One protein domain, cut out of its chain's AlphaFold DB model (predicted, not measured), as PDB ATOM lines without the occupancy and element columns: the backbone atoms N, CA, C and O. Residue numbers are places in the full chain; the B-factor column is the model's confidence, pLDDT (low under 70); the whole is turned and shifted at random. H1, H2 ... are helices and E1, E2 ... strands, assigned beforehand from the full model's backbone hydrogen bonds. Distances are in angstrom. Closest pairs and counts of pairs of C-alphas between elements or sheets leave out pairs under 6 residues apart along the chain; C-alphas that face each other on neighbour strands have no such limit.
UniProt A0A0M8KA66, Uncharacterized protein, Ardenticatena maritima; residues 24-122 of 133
ATOM      1  N   VAL A  24     209.210 156.509 207.043       96.69
ATOM      2  CA  VAL A  24     208.348 157.002 205.955       96.69
ATOM      3  C   VAL A  24     208.603 156.218 204.674       96.69
ATOM      4  O   VAL A  24     207.667 155.686 204.087       96.69
ATOM      5  N   GLU A  25     209.866 156.112 204.273       97.50
ATOM      6  CA  GLU A  25     210.288 155.406 203.069       97.50
ATOM      7  C   GLU A  25     209.994 153.907 203.183       97.50
ATOM      8  O   GLU A  25     209.511 153.301 202.227       97.50
ATOM      9  N   LEU A  26     210.222 153.311 204.362       97.81
ATOM     10  CA  LEU A  26     209.902 151.906 204.625       97.81
ATOM     11  C   LEU A  26     208.397 151.637 204.489       97.81
ATOM     12  O   LEU A  26     207.991 150.653 203.867       97.81
ATOM     13  N   LEU A  27     207.567 152.509 205.064       96.94
ATOM     14  CA  LEU A  27     206.117 152.376 205.010       96.94
ATOM     15  C   LEU A  27     205.598 152.561 203.581       96.94
ATOM     16  O   LEU A  27     204.779 151.761 203.126       96.94
ATOM     17  N   GLU A  28     206.102 153.557 202.854       97.56
ATOM     18  CA  GLU A  28     205.734 153.797 201.455       97.56
ATOM     19  C   GLU A  28     206.126 152.607 200.566       97.56
ATOM     20  O   GLU A  28     205.322 152.161 199.744       97.56
ATOM     21  N   ALA A  29     207.303 152.016 200.795       97.88
ATOM     22  CA  ALA A  29     207.761 150.814 200.102       97.88
ATOM     23  C   ALA A  29     206.882 149.577 200.373       97.88
ATOM     24  O   ALA A  29     206.634 148.800 199.455       97.88
ATOM     25  N   ALA A  30     206.368 149.395 201.592       97.75
ATOM     26  CA  ALA A  30     205.503 148.254 201.924       97.75
ATOM     27  C   ALA A  30     204.041 148.454 201.492       97.75
ATOM     28  O   ALA A  30     203.360 147.510 201.092       97.75
ATOM     29  N   THR A  31     203.536 149.684 201.595       97.62
ATOM     30  CA  THR A  31     202.084 149.920 201.631       97.62
ATOM     31  C   THR A  31     201.577 150.929 200.619       97.62
ATOM     32  O   THR A  31     200.363 151.085 200.514       97.62
ATOM     33  N   ASN A  32     202.452 151.605 199.867       96.12
ATOM     34  CA  ASN A  32     202.073 152.744 199.023       96.12
ATOM     35  C   ASN A  32     201.448 153.911 199.830       96.12
ATOM     36  O   ASN A  32     200.672 154.710 199.310       96.12
ATOM     37  N   PHE A  33     201.792 154.016 201.118       97.31
ATOM     38  CA  PHE A  33     201.351 155.087 202.009       97.31
ATOM     39  C   PHE A  33     202.537 155.934 202.470       97.31
ATOM     40  O   PHE A  33     203.472 155.422 203.082       97.31
ATOM     41  N   ASN A  34     202.470 157.245 202.235       97.00
ATOM     42  CA  ASN A  34     203.461 158.201 202.720       97.00
ATOM     43  C   ASN A  34     202.821 159.135 203.771       97.00
ATOM     44  O   ASN A  34     202.004 159.981 203.401       97.00
ATOM     45  N   PRO A  35     203.203 159.045 205.061       95.75
ATOM     46  CA  PRO A  35     202.621 159.860 206.128       95.75
ATOM     47  C   PRO A  35     202.712 161.374 205.913       95.75
ATOM     48  O   PRO A  35     201.779 162.086 206.270       95.75
ATOM     49  N   TRP A  36     203.800 161.883 205.326       96.44
ATOM     50  CA  TRP A  36     203.928 163.315 205.036       96.44
ATOM     51  C   TRP A  36     202.920 163.765 203.981       96.44
ATOM     52  O   TRP A  36     202.265 164.796 204.138       96.44
ATOM     53  N   ARG A  37     202.772 162.972 202.916       96.56
ATOM     54  CA  ARG A  37     201.809 163.238 201.842       96.56
ATOM     55  C   ARG A  37     200.376 163.169 202.357       96.56
ATOM     56  O   ARG A  37     199.578 164.056 202.055       96.56
ATOM     57  N   GLU A  38     200.062 162.137 203.131       96.50
ATOM     58  CA  GLU A  38     198.710 161.932 203.641       96.50
ATOM     59  C   GLU A  38     198.341 162.942 204.727       96.50
ATOM     60  O   GLU A  38     197.198 163.390 204.749       96.50
ATOM     61  N   TRP A  39     199.292 163.406 205.546       95.69
ATOM     62  CA  TRP A  39     199.035 164.517 206.462       95.69
ATOM     63  C   TRP A  39     198.649 165.785 205.687       95.69
ATOM     64  O   TRP A  39     197.597 166.363 205.945       95.69
ATOM     65  N   ALA A  40     199.410 166.178 204.663       96.06
ATOM     66  CA  ALA A  40     199.054 167.353 203.863       96.06
ATOM     67  C   ALA A  40     197.656 167.234 203.222       96.06
ATOM     68  O   ALA A  40     196.888 168.195 203.213       96.06
ATOM     69  N   ARG A  41     197.297 166.047 202.714       96.88
ATOM     70  CA  ARG A  41     195.958 165.779 202.159       96.88
ATOM     71  C   ARG A  41     194.862 165.878 203.215       96.88
ATOM     72  O   ARG A  41     193.809 166.440 202.928       96.88
ATOM     73  N   LEU A  42     195.115 165.356 204.413       96.81
ATOM     74  CA  LEU A  42     194.195 165.425 205.541       96.81
ATOM     75  C   LEU A  42     193.921 166.878 205.952       96.81
ATOM     76  O   LEU A  42     192.759 167.252 206.080       96.81
ATOM     77  N   GLU A  43     194.962 167.707 206.087       97.12
ATOM     78  CA  GLU A  43     194.811 169.131 206.438       97.12
ATOM     79  C   GLU A  43     194.028 169.901 205.371       97.12
ATOM     80  O   GLU A  43     193.165 170.719 205.688       97.12
ATOM     81  N   VAL A  44     194.284 169.624 204.088       98.00
ATOM     82  CA  VAL A  44     193.545 170.253 202.984       98.00
ATOM     83  C   VAL A  44     192.073 169.840 202.993       98.00
ATOM     84  O   VAL A  44     191.210 170.701 202.829       98.00
ATOM     85  N   ALA A  45     191.777 168.553 203.195       98.06
ATOM     86  CA  ALA A  45     190.403 168.060 203.286       98.06
ATOM     87  C   ALA A  45     189.665 168.712 204.466       98.06
ATOM     88  O   ALA A  45     188.564 169.237 204.295       98.06
ATOM     89  N   LEU A  46     190.321 168.789 205.630       97.69
ATOM     90  CA  LEU A  46     189.798 169.465 206.815       97.69
ATOM     91  C   LEU A  46     189.488 170.942 206.536       97.69
ATOM     92  O   LEU A  46     188.380 171.397 206.814       97.69
ATOM     93  N   ALA A  47     190.430 171.678 205.940       98.31
ATOM     94  CA  ALA A  47     190.255 173.094 205.615       98.31
ATOM     95  C   ALA A  47     189.115 173.352 204.613       98.31
ATOM     96  O   ALA A  47     188.535 174.437 204.603       98.31
ATOM     97  N   ARG A  48     188.786 172.366 203.771       98.12
ATOM     98  CA  ARG A  48     187.701 172.438 202.780       98.12
ATOM     99  C   ARG A  48     186.364 171.895 203.280       98.12
ATOM    100  O   ARG A  48     185.363 172.054 202.587       98.12
ATOM    101  N   GLY A  49     186.326 171.261 204.452       98.12
ATOM    102  CA  GLY A  49     185.144 170.533 204.920       98.12
ATOM    103  C   GLY A  49     184.837 169.281 204.087       98.12
ATOM    104  O   GLY A  49     183.689 168.849 204.020       98.12
ATOM    105  N   GLU A  50     185.849 168.712 203.431       98.12
ATOM    106  CA  GLU A  50     185.749 167.506 202.608       98.12
ATOM    107  C   GLU A  50     186.164 166.263 203.421       98.12
ATOM    108  O   GLU A  50     187.026 166.350 204.300       98.12
ATOM    109  N   PRO A  51     185.597 165.076 203.143       97.50
ATOM    110  CA  PRO A  51     186.062 163.842 203.762       97.50
ATOM    111  C   PRO A  51     187.444 163.441 203.225       97.50
ATOM    112  O   PRO A  51     187.682 163.422 202.016       97.50
ATOM    113  N   TYR A  52     188.346 163.039 204.120       97.25
ATOM    114  CA  TYR A  52     189.610 162.415 203.730       97.25
ATOM    115  C   TYR A  52     189.385 160.977 203.242       97.25
ATOM    116  O   TYR A  52     188.679 160.196 203.882       97.25
ATOM    117  N   THR A  53     190.023 160.618 202.127       95.38
ATOM    118  CA  THR A  53     190.002 159.261 201.566       95.38
ATOM    119  C   THR A  53     191.412 158.687 201.563       95.38
ATOM    120  O   THR A  53     192.329 159.285 201.002       95.38
ATOM    121  N   LEU A  54     191.571 157.510 202.169       93.94
ATOM    122  CA  LEU A  54     192.837 156.784 202.204       93.94
ATOM    123  C   LEU A  54     193.239 156.327 200.787       93.94
ATOM    124  O   LEU A  54     192.370 155.859 200.042       93.94
ATOM    125  N   PRO A  55     194.526 156.407 200.398       94.06
ATOM    126  CA  PRO A  55     194.979 155.828 199.142       94.06
ATOM    127  C   PRO A  55     194.824 154.302 199.146       94.06
ATOM    128  O   PRO A  55     194.768 153.661 200.198       94.06
ATOM    129  N   ALA A  56     194.796 153.707 197.954       95.94
ATOM    130  CA  ALA A  56     194.849 152.258 197.816       95.94
ATOM    131  C   ALA A  56     196.166 151.729 198.404       95.94
ATOM    132  O   ALA A  56     197.255 152.084 197.936       95.94
ATOM    133  N   LEU A  57     196.041 150.892 199.432       96.69
ATOM    134  CA  LEU A  57     197.177 150.294 200.115       96.69
ATOM    135  C   LEU A  57     197.643 149.025 199.403       96.69
ATOM    136  O   LEU A  57     196.835 148.253 198.882       96.69
ATOM    137  N   ARG A  58     198.953 148.791 199.447       96.25
ATOM    138  CA  ARG A  58     199.554 147.481 199.177       96.25
ATOM    139  C   ARG A  58     199.766 146.720 200.483       96.25
ATOM    140  O   ARG A  58     199.801 147.316 201.557       96.25
ATOM    141  N   ASN A  59     199.913 145.405 200.371       96.31
ATOM    142  CA  ASN A  59     200.223 144.521 201.490       96.31
ATOM    143  C   ASN A  59     201.531 143.766 201.219       96.31
ATOM    144  O   ASN A  59     201.578 142.542 201.323       96.31
ATOM    145  N   ASP A  60     202.557 144.504 200.791       97.94
ATOM    146  CA  ASP A  60     203.887 143.948 200.577       97.94
ATOM    147  C   ASP A  60     204.663 143.910 201.898       97.94
ATOM    148  O   ASP A  60     204.304 144.527 202.905       97.94
ATOM    149  N   HIS A  61     205.778 143.199 201.876       98.38
ATOM    150  CA  HIS A  61     206.734 143.148 202.964       98.38
ATOM    151  C   HIS A  61     207.923 144.036 202.627       98.38
ATOM    152  O   HIS A  61     208.413 144.021 201.499       98.38
ATOM    153  N   ALA A  62     208.411 144.786 203.614       98.50
ATOM    154  CA  ALA A  62     209.614 145.585 203.459       98.50
ATOM    155  C   ALA A  62     210.532 145.485 204.677       98.50
ATOM    156  O   ALA A  62     210.081 145.235 205.797       98.50
ATOM    157  N   ALA A  63     211.826 145.696 204.453       98.44
ATOM    158  CA  ALA A  63     212.842 145.737 205.497       98.44
ATOM    159  C   ALA A  63     213.804 146.902 205.265       98.44
ATOM    160  O   ALA A  63     214.268 147.111 204.146       98.44
ATOM    161  N   LEU A  64     214.122 147.627 206.337       98.38
ATOM    162  CA  LEU A  64     215.180 148.633 206.372       98.38
ATOM    163  C   LEU A  64     216.421 148.003 207.007       98.38
ATOM    164  O   LEU A  64     216.362 147.543 208.148       98.38
ATOM    165  N   VAL A  65     217.537 148.007 206.281       98.31
ATOM    166  CA  VAL A  65     218.858 147.648 206.809       98.31
ATOM    167  C   VAL A  65     219.711 148.901 206.743       98.31
ATOM    168  O   VAL A  65     219.936 149.432 205.656       98.31
ATOM    169  N   ILE A  66     220.135 149.410 207.899       98.06
ATOM    170  CA  ILE A  66     220.888 150.661 207.993       98.06
ATOM    171  C   ILE A  66     221.888 150.630 209.146       98.06
ATOM    172  O   ILE A  66     221.595 150.104 210.220       98.06
ATOM    173  N   CYS A  67     223.061 151.223 208.935       97.62
ATOM    174  CA  CYS A  67     224.028 151.499 209.989       97.62
ATOM    175  C   CYS A  67     224.817 152.783 209.712       97.62
ATOM    176  O   CYS A  67     224.924 153.234 208.568       97.62
ATOM    177  N   LEU A  68     225.434 153.330 210.765       97.50
ATOM    178  CA  LEU A  68     226.517 154.292 210.588       97.50
ATOM    179  C   LEU A  68     227.692 153.590 209.904       97.50
ATOM    180  O   LEU A  68     228.083 152.490 210.303       97.50
ATOM    181  N   ALA A  69     228.230 154.217 208.869       97.75
ATOM    182  CA  ALA A  69     229.318 153.705 208.059       97.75
ATOM    183  C   ALA A  69     230.643 154.366 208.446       97.75
ATOM    184  O   ALA A  69     230.698 155.551 208.763       97.75
ATOM    185  N   ARG A  70     231.736 153.605 208.382       97.31
ATOM    186  CA  ARG A  70     233.106 154.124 208.542       97.31
ATOM    187  C   ARG A  70     233.582 154.932 207.332       97.31
ATOM    188  O   ARG A  70     234.522 155.711 207.445       97.31
ATOM    189  N   GLN A  71     232.951 154.734 206.178       97.56
ATOM    190  CA  GLN A  71     233.196 155.486 204.952       97.56
ATOM    191  C   GLN A  71     232.250 156.690 204.870       97.56
ATOM    192  O   GLN A  71     231.069 156.557 205.177       97.56
ATOM    193  N   GLN A  72     232.739 157.836 204.382       97.81
ATOM    194  CA  GLN A  72     231.901 159.021 204.146       97.81
ATOM    195  C   GLN A  72     230.799 158.747 203.114       97.81
ATOM    196  O   GLN A  72     229.653 159.134 203.317       97.81
ATOM    197  N   HIS A  73     231.124 158.018 202.046       97.81
ATOM    198  CA  HIS A  73     230.169 157.563 201.036       97.81
ATOM    199  C   HIS A  73     230.357 156.052 200.822       97.81
ATOM    200  O   HIS A  73     231.209 155.656 200.024       97.81
ATOM    201  N   PRO A  74     229.655 155.188 201.581       97.69
ATOM    202  CA  PRO A  74     229.800 153.740 201.443       97.69
ATOM    203  C   PRO A  74     229.318 153.260 200.066       97.69
ATOM    204  O   PRO A  74     228.254 153.663 199.596       97.69
ATOM    205  N   ASP A  75     230.089 152.376 199.425       97.69
ATOM    206  CA  ASP A  75     229.687 151.748 198.163       97.69
ATOM    207  C   ASP A  75     228.744 150.566 198.426       97.69
ATOM    208  O   ASP A  75     229.142 149.540 198.973       97.69
ATOM    209  N   LEU A  76     227.486 150.711 198.008       97.88
ATOM    210  CA  LEU A  76     226.443 149.696 198.157       97.88
ATOM    211  C   LEU A  76     226.236 148.850 196.887       97.88
ATOM    212  O   LEU A  76     225.217 148.164 196.777       97.88
ATOM    213  N   SER A  77     227.156 148.900 195.917       97.19
ATOM    214  CA  SER A  77     227.041 148.210 194.622       97.19
ATOM    215  C   SER A  77     226.869 146.690 194.737       97.19
ATOM    216  O   SER A  77     226.151 146.100 193.929       97.19
ATOM    217  N   ALA A  78     227.445 146.065 195.770       97.19
ATOM    218  CA  ALA A  78     227.283 144.638 196.073       97.19
ATOM    219  C   ALA A  78     225.878 144.268 196.595       97.19
ATOM    220  O   ALA A  78     225.475 143.110 196.539       97.19
ATOM    221  N   TYR A  79     225.111 145.249 197.073       98.12
ATOM    222  CA  TYR A  79     223.786 145.072 197.668       98.12
ATOM    223  C   TYR A  79     222.714 145.462 196.655       98.12
ATOM    224  O   TYR A  79     222.046 146.484 196.810       98.12
ATOM    225  N   ASN A  80     222.616 144.710 195.559       97.88
ATOM    226  CA  ASN A  80     221.881 145.065 194.338       97.88
ATOM    227  C   ASN A  80     220.744 144.096 193.977       97.88
ATOM    228  O   ASN A  80     220.358 144.017 192.809       97.88
ATOM    229  N   ALA A  81     220.204 143.370 194.959       98.56
ATOM    230  CA  ALA A  81     219.035 142.529 194.742       98.56
ATOM    231  C   ALA A  81     217.885 143.352 194.119       98.56
ATOM    232  O   ALA A  81     217.735 144.531 194.456       98.56
ATOM    233  N   PRO A  82     217.067 142.766 193.225       98.50
ATOM    234  CA  PRO A  82     215.979 143.488 192.561       98.50
ATOM    235  C   PRO A  82     214.938 144.043 193.545       98.50
ATOM    236  O   PRO A  82     214.217 144.977 193.211       98.50
ATOM    237  N   GLU A  83     214.881 143.500 194.761       98.62
ATOM    238  CA  GLU A  83     214.037 143.983 195.850       98.62
ATOM    239  C   GLU A  83     214.523 145.306 196.468       98.62
ATOM    240  O   GLU A  83     213.786 145.906 197.247       98.62
ATOM    241  N   VAL A  84     215.735 145.785 196.160       98.62
ATOM    242  CA  VAL A  84     216.244 147.072 196.662       98.62
ATOM    243  C   VAL A  84     215.535 148.226 195.954       98.62
ATOM    244  O   VAL A  84     215.824 148.538 194.799       98.62
ATOM    245  N   VAL A  85     214.640 148.905 196.672       98.31
ATOM    246  CA  VAL A  85     213.799 149.995 196.140       98.31
ATOM    247  C   VAL A  85     214.243 151.390 196.582       98.31
ATOM    248  O   VAL A  85     213.792 152.391 196.029       98.31
ATOM    249  N   TRP A  86     215.138 151.479 197.567       98.31
ATOM    250  CA  TRP A  86     215.674 152.742 198.070       98.31
ATOM    251  C   TRP A  86     217.079 152.553 198.646       98.31
ATOM    252  O   TRP A  86     217.423 151.474 199.135       98.31
ATOM    253  N   ARG A  87     217.883 153.621 198.594       98.19
ATOM    254  CA  ARG A  87     219.231 153.697 199.166       98.19
ATOM    255  C   ARG A  87     219.411 155.015 199.910       98.19
ATOM    256  O   ARG A  87     218.973 156.054 199.408       98.19
ATOM    257  N   ALA A  88     220.098 154.954 201.047       96.62
ATOM    258  CA  ALA A  88     220.520 156.135 201.790       96.62
ATOM    259  C   ALA A  88     221.441 157.013 200.929       96.62
ATOM    260  O   ALA A  88     222.180 156.515 200.075       96.62
ATOM    261  N   LYS A  89     221.369 158.326 201.143       95.00
ATOM    262  CA  LYS A  89     222.200 159.331 200.450       95.00
ATOM    263  C   LYS A  89     223.049 160.147 201.420       95.00
ATOM    264  O   LYS A  89     223.924 160.893 200.992       95.00
ATOM    265  N   GLU A  90     222.747 160.035 202.703       95.81
ATOM    266  CA  GLU A  90     223.397 160.715 203.798       95.81
ATOM    267  C   GLU A  90     224.845 160.235 203.933       95.81
ATOM    268  O   GLU A  90     225.151 159.048 203.790       95.81
ATOM    269  N   GLU A  91     225.751 161.166 204.228       97.69
ATOM    270  CA  GLU A  91     227.137 160.813 204.514       97.69
ATOM    271  C   GLU A  91     227.215 159.909 205.744       97.69
ATOM    272  O   GLU A  91     226.432 160.048 206.688       97.69
ATOM    273  N   TYR A  92     228.168 158.980 205.737       97.50
ATOM    274  CA  TYR A  92     228.380 158.013 206.813       97.50
ATOM    275  C   TYR A  92     227.149 157.150 207.127       97.50
ATOM    276  O   TYR A  92     227.033 156.632 208.235       97.50
ATOM    277  N   HIS A  93     226.241 156.956 206.167       97.69
ATOM    278  CA  HIS A  93     225.115 156.031 206.291       97.69
ATOM    279  C   HIS A  93     225.169 154.986 205.180       97.69
ATOM    280  O   HIS A  93     225.070 155.298 203.996       97.69
ATOM    281  N   ALA A  94     225.289 153.720 205.571       98.31
ATOM    282  CA  ALA A  94     225.015 152.600 204.684       98.31
ATOM    283  C   ALA A  94     223.577 152.168 204.951       98.31
ATOM    284  O   ALA A  94     223.270 151.744 206.063       98.31
ATOM    285  N   GLY A  95     222.690 152.307 203.963       98.06
ATOM    286  CA  GLY A  95     221.262 152.053 204.141       98.06
ATOM    287  C   GLY A  95     220.573 151.595 202.863       98.06
ATOM    288  O   GLY A  95     220.768 152.198 201.806       98.06
ATOM    289  N   VAL A  96     219.739 150.560 202.961       98.62
ATOM    290  CA  VAL A  96     218.825 150.136 201.891       98.62
ATOM    291  C   VAL A  96     217.452 149.772 202.440       98.62
ATOM    292  O   VAL A  96     217.328 149.310 203.576       98.62
ATOM    293  N   ILE A  97     216.428 149.933 201.599       98.75
ATOM    294  CA  ILE A  97     215.107 149.342 201.830       98.75
ATOM    295  C   ILE A  97     214.855 148.280 200.770       98.75
ATOM    296  O   ILE A  97     215.016 148.525 199.571       98.75
ATOM    297  N   LEU A  98     214.443 147.113 201.249       98.75
ATOM    298  CA  LEU A  98     214.020 145.962 200.465       98.75
ATOM    299  C   LEU A  98     212.492 145.898 200.465       98.75
ATOM    300  O   LEU A  98     211.911 146.096 201.529       98.75
ATOM    301  N   ALA A  99     211.850 145.590 199.336       98.56
ATOM    302  CA  ALA A  99     210.402 145.378 199.268       98.56
ATOM    303  C   ALA A  99     210.002 144.263 198.287       98.56
ATOM    304  O   ALA A  99     210.565 144.151 197.198       98.56
ATOM    305  N   SER A 100     209.044 143.423 198.686       98.56
ATOM    306  CA  SER A 100     208.494 142.323 197.882       98.56
ATOM    307  C   SER A 100     207.192 141.803 198.494       98.56
ATOM    308  O   SER A 100     206.992 141.881 199.704       98.56
ATOM    309  N   SER A 101     206.334 141.191 197.681       98.12
ATOM    310  CA  SER A 101     205.168 140.444 198.166       98.12
ATOM    311  C   SER A 101     205.541 139.126 198.866       98.12
ATOM    312  O   SER A 101     204.689 138.505 199.492       98.12
ATOM    313  N   ASP A 102     206.794 138.664 198.751       98.44
ATOM    314  CA  ASP A 102     207.300 137.449 199.405       98.44
ATOM    315  C   ASP A 102     208.001 137.783 200.735       98.44
ATOM    316  O   ASP A 102     209.120 138.306 200.769       98.44
ATOM    317  N   TYR A 103     207.341 137.439 201.843       98.19
ATOM    318  CA  TYR A 103     207.854 137.641 203.199       98.19
ATOM    319  C   TYR A 103     209.166 136.897 203.476       98.19
ATOM    320  O   TYR A 103     210.091 137.461 204.068       98.19
ATOM    321  N   GLU A 104     209.262 135.638 203.048       98.56
ATOM    322  CA  GLU A 104     210.428 134.790 203.307       98.56
ATOM    323  C   GLU A 104     211.644 135.311 202.542       98.56
ATOM    324  O   GLU A 104     212.765 135.320 203.056       98.56
ATOM    325  N   ARG A 105     211.424 135.813 201.323       98.38
ATOM    326  CA  ARG A 105     212.466 136.488 200.546       98.38
ATOM    327  C   ARG A 105     212.994 137.732 201.260       98.38
ATOM    328  O   ARG A 105     214.212 137.888 201.344       98.38
ATOM    329  N   ILE A 106     212.111 138.580 201.793       98.56
ATOM    330  CA  ILE A 106     212.509 139.796 202.518       98.56
ATOM    331  C   ILE A 106     213.255 139.467 203.806       98.56
ATOM    332  O   ILE A 106     214.273 140.097 204.083       98.56
ATOM    333  N   CYS A 107     212.818 138.454 204.558       98.62
ATOM    334  CA  CYS A 107     213.536 138.014 205.755       98.62
ATOM    335  C   CYS A 107     214.954 137.536 205.429       98.62
ATOM    336  O   CYS A 107     215.902 137.993 206.064       98.62
ATOM    337  N   ARG A 108     215.118 136.684 204.405       98.75
ATOM    338  CA  ARG A 108     216.444 136.192 203.995       98.75
ATOM    339  C   ARG A 108     217.378 137.325 203.573       98.75
ATOM    340  O   ARG A 108     218.500 137.389 204.061       98.75
ATOM    341  N   LEU A 109     216.912 138.221 202.699       98.69
ATOM    342  CA  LEU A 109     217.724 139.347 202.226       98.69
ATOM    343  C   LEU A 109     218.074 140.317 203.355       98.69
ATOM    344  O   LEU A 109     219.202 140.793 203.409       98.69
ATOM    345  N   ARG A 110     217.133 140.599 204.266       98.56
ATOM    346  CA  ARG A 110     217.388 141.432 205.448       98.56
ATOM    347  C   ARG A 110     218.546 140.869 206.264       98.56
ATOM    348  O   ARG A 110     219.439 141.632 206.615       98.56
ATOM    349  N   ASP A 111     218.516 139.575 206.570       98.62
ATOM    350  CA  ASP A 111     219.526 138.942 207.422       98.62
ATOM    351  C   ASP A 111     220.889 138.892 206.716       98.62
ATOM    352  O   ASP A 111     221.895 139.311 207.285       98.62
ATOM    353  N   GLU A 112     220.910 138.508 205.435       98.62
ATOM    354  CA  GLU A 112     222.118 138.529 204.602       98.62
ATOM    355  C   GLU A 112     222.747 139.930 204.536       98.62
ATOM    356  O   GLU A 112     223.961 140.093 204.686       98.62
ATOM    357  N   TYR A 113     221.921 140.959 204.335       98.62
ATOM    358  CA  TYR A 113     222.391 142.332 204.192       98.62
ATOM    359  C   TYR A 113     222.808 142.926 205.532       98.62
ATOM    360  O   TYR A 113     223.774 143.682 205.569       98.62
ATOM    361  N   ALA A 114     222.135 142.576 206.630       98.44
ATOM    362  CA  ALA A 114     222.543 142.986 207.969       98.44
ATOM    363  C   ALA A 114     223.938 142.441 208.310       98.44
ATOM    364  O   ALA A 114     224.807 143.202 208.745       98.44
ATOM    365  N   ASP A 115     224.182 141.159 208.029       98.44
ATOM    366  CA  ASP A 115     225.488 140.528 208.221       98.44
ATOM    367  C   ASP A 115     226.565 141.151 207.325       98.44
ATOM    368  O   ASP A 115     227.697 141.378 207.760       98.44
ATOM    369  N   GLY A 116     226.222 141.445 206.069       98.44
ATOM    370  CA  GLY A 116     227.097 142.164 205.147       98.44
ATOM    371  C   GLY A 116     227.454 143.562 205.653       98.44
ATOM    372  O   GLY A 116     228.631 143.896 205.776       98.44
ATOM    373  N   PHE A 117     226.457 144.357 206.043       98.50
ATOM    374  CA  PHE A 117     226.652 145.730 206.513       98.50
ATOM    375  C   PHE A 117     227.519 145.786 207.770       98.50
ATOM    376  O   PHE A 117     228.393 146.652 207.881       98.50
ATOM    377  N   ALA A 118     227.315 144.839 208.690       98.06
ATOM    378  CA  ALA A 118     228.133 144.700 209.886       98.06
ATOM    379  C   ALA A 118     229.618 144.489 209.550       98.06
ATOM    380  O   ALA A 118     230.488 145.049 210.216       98.06
ATOM    381  N   ARG A 119     229.920 143.711 208.503       97.62
ATOM    382  CA  ARG A 119     231.299 143.476 208.056       97.62
ATOM    383  C   ARG A 119     231.864 144.639 207.254       97.62
ATOM    384  O   ARG A 119     233.011 145.019 207.491       97.62
ATOM    385  N   ASP A 120     231.087 145.201 206.335       98.00
ATOM    386  CA  ASP A 120     231.590 146.056 205.253       98.00
ATOM    387  C   ASP A 120     231.568 147.552 205.596       98.00
ATOM    388  O   ASP A 120     232.456 148.302 205.163       98.00
ATOM    389  N   PHE A 121     230.618 147.989 206.428       98.19
ATOM    390  CA  PHE A 121     230.364 149.413 206.661       98.19
ATOM    391  C   PHE A 121     230.391 149.812 208.127       98.19
ATOM    392  O   PHE A 121     230.931 150.874 208.427       98.19
ATOM    393  N   LEU A 122     229.829 148.992 209.019       97.69
ATOM    394  CA  LEU A 122     229.520 149.388 210.392       97.69
ATOM    395  C   LEU A 122     230.695 150.099 211.081       97.69
ATOM    396  O   LEU A 122     231.782 149.541 211.266       97.69
TER     397      LEU A 122
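Overview. This is residues 24 to 122 of the 133 residues of an uncharacterized protein of Ardenticatena maritima (UniProt A0A0M8KA66). A small three-stranded sheet has long H3 along one face and short H1 on the other, making three layers; H2 reaches away from this body, and residues 49 to 60 lead back to it. The printed part has 99 residues, with H1, H2, E1, E2, E3, H3 in order; the antiparallel sheet runs E1, E3, E2. The class is mixed; the whole is loose, radius of gyration of the C-alphas 16.6 A, spanning 53 by 31 by 15 A.

Along the chain. H1, residues 24 to 31, begins at C-alpha 24 (208.348, 157.002, 205.955). H2 is residues 35 to 48, 19.8 A; E1 61 to 68, 24.0 A; E2 84 to 87; E3 93 to 100, 23.1 A. H3, 103 to 120, 25.3 A, ends at C-alpha 120 (231.590, 146.056, 205.253).

Arrangement. E1 and E3 have N 65 and O 96 at 3.0 A; hairpin E2 and E3, N 85 and O 97 at 2.9 A. H3's closest C-alphas to E1 are Tyr 103 and His 61, 5.6 A; H1's, Ala 30 and Ala 62, 5.1 A. H2 is close to H1 but not clearly touching, closest C-alphas Val 24 and Pro 35, 6.4 A. Every helix O i to N i+4 pair is within hydrogen-bond range.

Size, cuts and confidence. The farthest C-alphas, Gly 49 and Arg 119, are 53.6 A apart. The printed part has no cut; links H2 to E1 and E1 to E2 are long. No printed residue is under 70 in pLDDT.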